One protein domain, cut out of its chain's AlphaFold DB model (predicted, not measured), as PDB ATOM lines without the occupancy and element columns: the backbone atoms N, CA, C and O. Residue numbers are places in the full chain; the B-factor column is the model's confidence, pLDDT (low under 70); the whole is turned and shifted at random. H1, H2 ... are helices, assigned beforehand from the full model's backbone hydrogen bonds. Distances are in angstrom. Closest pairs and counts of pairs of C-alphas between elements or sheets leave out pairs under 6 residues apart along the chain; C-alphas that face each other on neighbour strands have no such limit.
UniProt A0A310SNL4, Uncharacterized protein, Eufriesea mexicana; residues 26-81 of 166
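This is residues 26 to 81 of the 166 residues of an uncharacterized protein of Eufriesea mexicana (UniProt A0A310SNL4). The longer helix, H2, and the shorter H1 are the two arms of an open V, and the loop of residues 42 to 55 makes its corner. Residues 56 to 81, of which 56 to 78 belong to H2, stick out, and so do residues 26 to 38, of which 27 to 38 belong to H1. The printed part has 56 residues with two named helices, H1 then H2, and no named strand; its class is all helix. It is extended, with a radius of gyration of the C-alphas of 17.2 A and spans of 49 by 33 by 18 A, only just flat.

H2, residues 56 to 78, is apart from H1, residues 27 to 41. A long link of 14 residues joins them. In H1 and H2 every O i to N i+4 pair is within hydrogen-bond range.

H2 is 32.7 A long, from C-alpha 56 at (113.439, 89.938, 115.218) to C-alpha 78 at (101.892, 95.477, 145.351). H1 is 20.5 A long and begins with C-alpha 27 at (134.302, 107.098, 126.625).

The two C-alphas farthest apart, those of Asp 47 and Glu 79, are 50.4 A apart. The printed part has no cut. The model's pLDDT is under 70 at residues 26 to 30, 43, 50 to 53 and 74 to 81.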
ATOM      1  N   ASN A  26     138.356 106.065 127.296       52.56
ATOM      2  CA  ASN A  26     137.557 105.076 126.564       52.56
ATOM      3  C   ASN A  26     136.145 105.560 126.224       52.56
ATOM      4  O   ASN A  26     135.444 104.895 125.466       52.56
ATOM      5  N   GLU A  27     135.697 106.689 126.770       53.22
ATOM      6  CA  GLU A  27     134.302 107.098 126.625       53.22
ATOM      7  C   GLU A  27     134.014 107.585 125.198       53.22
ATOM      8  O   GLU A  27     133.105 107.064 124.555       53.22
ATOM      9  N   GLU A  28     134.872 108.441 124.634       55.75
ATOM     10  CA  GLU A  28     134.757 108.932 123.252       55.75
ATOM     11  C   GLU A  28     134.928 107.822 122.204       55.75
ATOM     12  O   GLU A  28     134.162 107.745 121.239       55.75
ATOM     13  N   VAL A  29     135.877 106.904 122.423       60.66
ATOM     14  CA  VAL A  29     136.071 105.725 121.564       60.66
ATOM     15  C   VAL A  29     134.852 104.807 121.649       60.66
ATOM     16  O   VAL A  29     134.361 104.353 120.616       60.66
ATOM     17  N   SER A  30     134.290 104.591 122.844       65.50
ATOM     18  CA  SER A  30     133.074 103.788 123.007       65.50
ATOM     19  C   SER A  30     131.864 104.426 122.322       65.50
ATOM     20  O   SER A  30     131.071 103.712 121.715       65.50
ATOM     21  N   ILE A  31     131.727 105.755 122.368       71.50
ATOM     22  CA  ILE A  31     130.641 106.493 121.710       71.50
ATOM     23  C   ILE A  31     130.791 106.400 120.187       71.50
ATOM     24  O   ILE A  31     129.808 106.158 119.486       71.50
ATOM     25  N   SER A  32     132.017 106.525 119.676       77.12
ATOM     26  CA  SER A  32     132.328 106.392 118.249       77.12
ATOM     27  C   SER A  32     132.075 104.972 117.729       77.12
ATOM     28  O   SER A  32     131.434 104.794 116.694       77.12
ATOM     29  N   VAL A  33     132.486 103.943 118.478       83.31
ATOM     30  CA  VAL A  33     132.221 102.534 118.138       83.31
ATOM     31  C   VAL A  33     130.726 102.228 118.197       83.31
ATOM     32  O   VAL A  33     130.206 101.601 117.279       83.31
ATOM     33  N   LYS A  34     130.007 102.721 119.214       78.19
ATOM     34  CA  LYS A  34     128.542 102.587 119.305       78.19
ATOM     35  C   LYS A  34     127.840 103.248 118.122       78.19
ATOM     36  O   LYS A  34     126.898 102.669 117.593       78.19
ATOM     37  N   ARG A  35     128.306 104.424 117.686       76.50
ATOM     38  CA  ARG A  35     127.763 105.126 116.514       76.50
ATOM     39  C   ARG A  35     127.987 104.328 115.231       76.50
ATOM     40  O   ARG A  35     127.027 104.073 114.519       76.50
ATOM     41  N   LYS A  36     129.213 103.855 114.989       78.94
ATOM     42  CA  LYS A  36     129.530 103.013 113.822       78.94
ATOM     43  C   LYS A  36     128.750 101.697 113.823       78.94
ATOM     44  O   LYS A  36     128.266 101.260 112.789       78.94
ATOM     45  N   LEU A  37     128.597 101.073 114.990       78.31
ATOM     46  CA  LEU A  37     127.793  99.863 115.143       78.31
ATOM     47  C   LEU A  37     126.309 100.143 114.860       78.31
ATOM     48  O   LEU A  37     125.650  99.335 114.218       78.31
ATOM     49  N   ALA A  38     125.791 101.287 115.309       72.69
ATOM     50  CA  ALA A  38     124.422 101.703 115.029       72.69
ATOM     51  C   ALA A  38     124.201 101.988 113.536       72.69
ATOM     52  O   ALA A  38     123.181 101.576 113.000       72.69
ATOM     53  N   GLU A  39     125.159 102.618 112.857       74.81
ATOM     54  CA  GLU A  39     125.114 102.836 111.403       74.81
ATOM     55  C   GLU A  39     125.124 101.512 110.618       74.81
ATOM     56  O   GLU A  39     124.438 101.403 109.608       74.81
ATOM     57  N   LEU A  40     125.841 100.488 111.101       73.19
ATOM     58  CA  LEU A  40     125.857  99.148 110.495       73.19
ATOM     59  C   LEU A  40     124.590  98.326 110.789       73.19
ATOM     60  O   LEU A  40     124.131  97.580 109.929       73.19
ATOM     61  N   LEU A  41     124.051  98.409 112.009       70.56
ATOM     62  CA  LEU A  41     122.904  97.601 112.450       70.56
ATOM     63  C   LEU A  41     121.555  98.219 112.081       70.56
ATOM     64  O   LEU A  41     120.571  97.498 111.915       70.56
ATOM     65  N   PHE A  42     121.495  99.544 111.993       71.38
ATOM     66  CA  PHE A  42     120.284 100.300 111.712       71.38
ATOM     67  C   PHE A  42     120.448 101.057 110.403       71.38
ATOM     68  O   PHE A  42     120.405 102.288 110.367       71.38
ATOM     69  N   ASP A  43     120.626 100.302 109.321       68.31
ATOM     70  CA  ASP A  43     120.611 100.887 107.989       68.31
ATOM     71  C   ASP A  43     119.252 101.566 107.769       68.31
ATOM     72  O   ASP A  43     118.197 101.017 108.090       68.31
ATOM     73  N   SER A  44     119.256 102.810 107.309       71.31
ATOM     74  CA  SER A  44     118.021 103.574 107.129       71.31
ATOM     75  C   SER A  44     117.640 103.544 105.659       71.31
ATOM     76  O   SER A  44     118.464 103.794 104.782       71.31
ATOM     77  N   CYS A  45     116.382 103.217 105.366       73.12
ATOM     78  CA  CYS A  45     115.917 103.189 103.986       73.12
ATOM     79  C   CYS A  45     116.043 104.599 103.385       73.12
ATOM     80  O   CYS A  45     115.429 105.538 103.895       73.12
ATOM     81  N   LYS A  46     116.819 104.747 102.301       75.19
ATOM     82  CA  LYS A  46     117.093 106.049 101.665       75.19
ATOM     83  C   LYS A  46     115.828 106.729 101.133       75.19
ATOM     84  O   LYS A  46     115.728 107.950 101.211       75.19
ATOM     85  N   ASP A  47     114.849 105.944 100.687       77.25
ATOM     86  CA  ASP A  47     113.594 106.450 100.120       77.25
ATOM     87  C   ASP A  47     112.585 106.850 101.208       77.25
ATOM     88  O   ASP A  47     111.892 107.859 101.100       77.25
ATOM     89  N   CYS A  48     112.527 106.081 102.300       78.69
ATOM     90  CA  CYS A  48     111.511 106.242 103.345       78.69
ATOM     91  C   CYS A  48     112.011 107.008 104.580       78.69
ATOM     92  O   CYS A  48     111.199 107.359 105.438       78.69
ATOM     93  N   LYS A  49     113.333 107.189 104.731       72.25
ATOM     94  CA  LYS A  49     114.029 107.688 105.941       72.25
ATOM     95  C   LYS A  49     113.623 106.991 107.251       72.25
ATOM     96  O   LYS A  49     113.856 107.514 108.338       72.25
ATOM     97  N   ARG A  50     113.008 105.807 107.171       68.06
ATOM     98  CA  ARG A  50     112.692 104.955 108.325       68.06
ATOM     99  C   ARG A  50     113.871 104.010 108.555       68.06
ATOM    100  O   ARG A  50     114.420 103.484 107.586       68.06
ATOM    101  N   MET A  51     114.261 103.802 109.815       65.44
ATOM    102  CA  MET A  51     115.239 102.765 110.175       65.44
ATOM    103  C   MET A  51     114.755 101.408 109.652       65.44
ATOM    104  O   MET A  51     113.554 101.123 109.719       65.44
ATOM    105  N   ALA A  52     115.668 100.583 109.133       64.19
ATOM    106  CA  ALA A  52     115.384  99.190 108.825       64.19
ATOM    107  C   ALA A  52     114.746  98.525 110.048       64.19
ATOM    108  O   ALA A  52     115.065  98.848 111.198       64.19
ATOM    109  N   ALA A  53     113.794  97.629 109.790       69.56
ATOM    110  CA  ALA A  53     113.103  96.911 110.845       69.56
ATOM    111  C   ALA A  53     114.133  96.277 111.789       69.56
ATOM    112  O   ALA A  53     115.049  95.588 111.341       69.56
ATOM    113  N   ILE A  54     113.985  96.532 113.093       72.19
ATOM    114  CA  ILE A  54     114.830  95.927 114.125       72.19
ATOM    115  C   ILE A  54     114.824  94.409 113.892       72.19
ATOM    116  O   ILE A  54     113.734  93.838 113.758       72.19
ATOM    117  N   PRO A  55     115.990  93.737 113.837       78.44
ATOM    118  CA  PRO A  55     116.017  92.297 113.636       78.44
ATOM    119  C   PRO A  55     115.182  91.623 114.725       78.44
ATOM    120  O   PRO A  55     115.219  92.023 115.891       78.44
ATOM    121  N   GLN A  56     114.426  90.591 114.346       80.38
ATOM    122  CA  GLN A  56     113.439  89.938 115.218       80.38
ATOM    123  C   GLN A  56     114.034  89.539 116.583       80.38
ATOM    124  O   GLN A  56     113.384  89.693 117.615       80.38
ATOM    125  N   GLY A  57     115.305  89.117 116.606       83.50
ATOM    126  CA  GLY A  57     116.030  88.791 117.837       83.50
ATOM    127  C   GLY A  57     116.247  89.987 118.772       83.50
ATOM    128  O   GLY A  57     116.037  89.865 119.978       83.50
ATOM    129  N   ALA A  58     116.594  91.162 118.239       84.31
ATOM    130  CA  ALA A  58     116.750  92.371 119.047       84.31
ATOM    131  C   ALA A  58     115.393  92.876 119.563       84.31
ATOM    132  O   ALA A  58     115.288  93.269 120.724       84.31
ATOM    133  N   PHE A  59     114.333  92.784 118.751       84.75
ATOM    134  CA  PHE A  59     112.975  93.110 119.195       84.75
ATOM    135  C   PHE A  59     112.510  92.187 120.331       84.75
ATOM    136  O   PHE A  59     111.996  92.667 121.344       84.75
ATOM    137  N   ALA A  60     112.738  90.876 120.205       90.38
ATOM    138  CA  ALA A  60     112.416  89.904 121.245       90.38
ATOM    139  C   ALA A  60     113.186  90.188 122.546       90.38
ATOM    140  O   ALA A  60     112.575  90.256 123.613       90.38
ATOM    141  N   ALA A  61     114.498  90.437 122.461       90.31
ATOM    142  CA  ALA A  61     115.328  90.765 123.619       90.31
ATOM    143  C   ALA A  61     114.868  92.056 124.320       90.31
ATOM    144  O   ALA A  61     114.700  92.072 125.543       90.31
ATOM    145  N   CYS A  62     114.592  93.120 123.560       84.50
ATOM    146  CA  CYS A  62     114.033  94.360 124.100       84.50
ATOM    147  C   CYS A  62     112.673  94.126 124.770       84.50
ATOM    148  O   CYS A  62     112.418  94.653 125.851       84.50
ATOM    149  N   LYS A  63     111.802  93.303 124.174       89.56
ATOM    150  CA  LYS A  63     110.479  93.007 124.734       89.56
ATOM    151  C   LYS A  63     110.569  92.236 126.052       89.56
ATOM    152  O   LYS A  63     109.852  92.577 126.990       89.56
ATOM    153  N   VAL A  64     111.457  91.244 126.142       92.19
ATOM    154  CA  VAL A  64     111.706  90.483 127.380       92.19
ATOM    155  C   VAL A  64     112.215  91.402 128.489       92.19
ATOM    156  O   VAL A  64     111.680  91.360 129.595       92.19
ATOM    157  N   ARG A  65     113.178  92.283 128.191       89.00
ATOM    158  CA  ARG A  65     113.687  93.267 129.159       89.00
ATOM    159  C   ARG A  65     112.598  94.222 129.640       89.00
ATOM    160  O   ARG A  65     112.414  94.370 130.841       89.00
ATOM    161  N   ASN A  66     111.809  94.774 128.720       87.69
ATOM    162  CA  ASN A  66     110.690  95.648 129.072       87.69
ATOM    163  C   ASN A  66     109.644  94.925 129.938       87.69
ATOM    164  O   ASN A  66     109.036  95.538 130.809       87.69
ATOM    165  N   ASN A  67     109.404  93.630 129.708       89.62
ATOM    166  CA  ASN A  67     108.512  92.837 130.555       89.62
ATOM    167  C   ASN A  67     109.102  92.605 131.951       89.62
ATOM    168  O   ASN A  67     108.370  92.720 132.927       89.62
ATOM    169  N   LEU A  68     110.406  92.334 132.057       89.31
ATOM    170  CA  LEU A  68     111.089  92.198 133.344       89.31
ATOM    171  C   LEU A  68     111.015  93.496 134.163       89.31
ATOM    172  O   LEU A  68     110.676  93.458 135.341       89.31
ATOM    173  N   GLU A  69     111.274  94.639 133.525       83.69
ATOM    174  CA  GLU A  69     111.190  95.961 134.158       83.69
ATOM    175  C   GLU A  69     109.760  96.288 134.610       83.69
ATOM    176  O   GLU A  69     109.556  96.719 135.744       83.69
ATOM    177  N   ARG A  70     108.746  96.017 133.772       80.38
ATOM    178  CA  ARG A  70     107.337  96.174 134.172       80.38
ATOM    179  C   ARG A  70     106.964  95.269 135.340       80.38
ATOM    180  O   ARG A  70     106.319  95.739 136.267       80.38
ATOM    181  N   ASN A  71     107.379  94.004 135.313       76.31
ATOM    182  CA  ASN A  71     107.095  93.061 136.393       76.31
ATOM    183  C   ASN A  71     107.734  93.520 137.710       76.31
ATOM    184  O   ASN A  71     107.073  93.487 138.739       76.31
ATOM    185  N   ALA A  72     108.970  94.028 137.673       78.31
ATOM    186  CA  ALA A  72     109.636  94.576 138.855       78.31
ATOM    187  C   ALA A  72     108.901  95.801 139.434       78.31
ATOM    188  O   ALA A  72     108.774  95.926 140.653       78.31
ATOM    189  N   LEU A  73     108.377  96.685 138.575       73.88
ATOM    190  CA  LEU A  73     107.565  97.825 139.009       73.88
ATOM    191  C   LEU A  73     106.232  97.377 139.621       73.88
ATOM    192  O   LEU A  73     105.856  97.900 140.667       73.88
ATOM    193  N   ILE A  74     105.556  96.390 139.028       67.88
ATOM    194  CA  ILE A  74     104.296  95.837 139.551       67.88
ATOM    195  C   ILE A  74     104.516  95.219 140.939       67.88
ATOM    196  O   ILE A  74     103.813  95.588 141.876       67.88
ATOM    197  N   THR A  75     105.558  94.399 141.121       62.22
ATOM    198  CA  THR A  75     105.916  93.837 142.437       62.22
ATOM    199  C   THR A  75     106.191  94.929 143.479       62.22
ATOM    200  O   THR A  75     105.802  94.799 144.635       62.22
ATOM    201  N   SER A  76     106.805  96.049 143.077       56.41
ATOM    202  CA  SER A  76     107.058  97.180 143.985       56.41
ATOM    203  C   SER A  76     105.806  97.999 144.339       56.41
ATOM    204  O   SER A  76     105.781  98.663 145.378       56.41
ATOM    205  N   MET A  77     104.772  97.975 143.489       54.22
ATOM    206  CA  MET A  77     103.486  98.628 143.757       54.22
ATOM    207  C   MET A  77     102.600  97.757 144.652       54.22
ATOM    208  O   MET A  77     101.981  98.303 145.560       54.22
ATOM    209  N   GLU A  78     102.619  96.429 144.490       53.62
ATOM    210  CA  GLU A  78     101.892  95.477 145.351       53.62
ATOM    211  C   GLU A  78     102.304  95.580 146.835       53.62
ATOM    212  O   GLU A  78     101.456  95.484 147.723       53.62
ATOM    213  N   GLU A  79     103.578  95.869 147.139       54.31
ATOM    214  CA  GLU A  79     104.025  96.151 148.517       54.31
ATOM    215  C   GLU A  79     103.510  97.493 149.069       54.31
ATOM    216  O   GLU A  79     103.382  97.658 150.286       54.31
ATOM    217  N   LYS A  80     103.199  98.463 148.198       52.00
ATOM    218  CA  LYS A  80     102.764  99.818 148.583       52.00
ATOM    219  C   LYS A  80     101.251 100.035 148.515       52.00
ATOM    220  O   LYS A  80     100.765 101.010 149.085       52.00
ATOM    221  N   GLU A  81     100.488  99.131 147.904       50.28
ATOM    222  CA  GLU A  81      99.039  99.275 147.687       50.28
ATOM    223  C   GLU A  81      98.165  98.911 148.908       50.28
ATOM    224  O   GLU A  81      96.952  98.752 148.803       50.28
TER     225      GLU A  81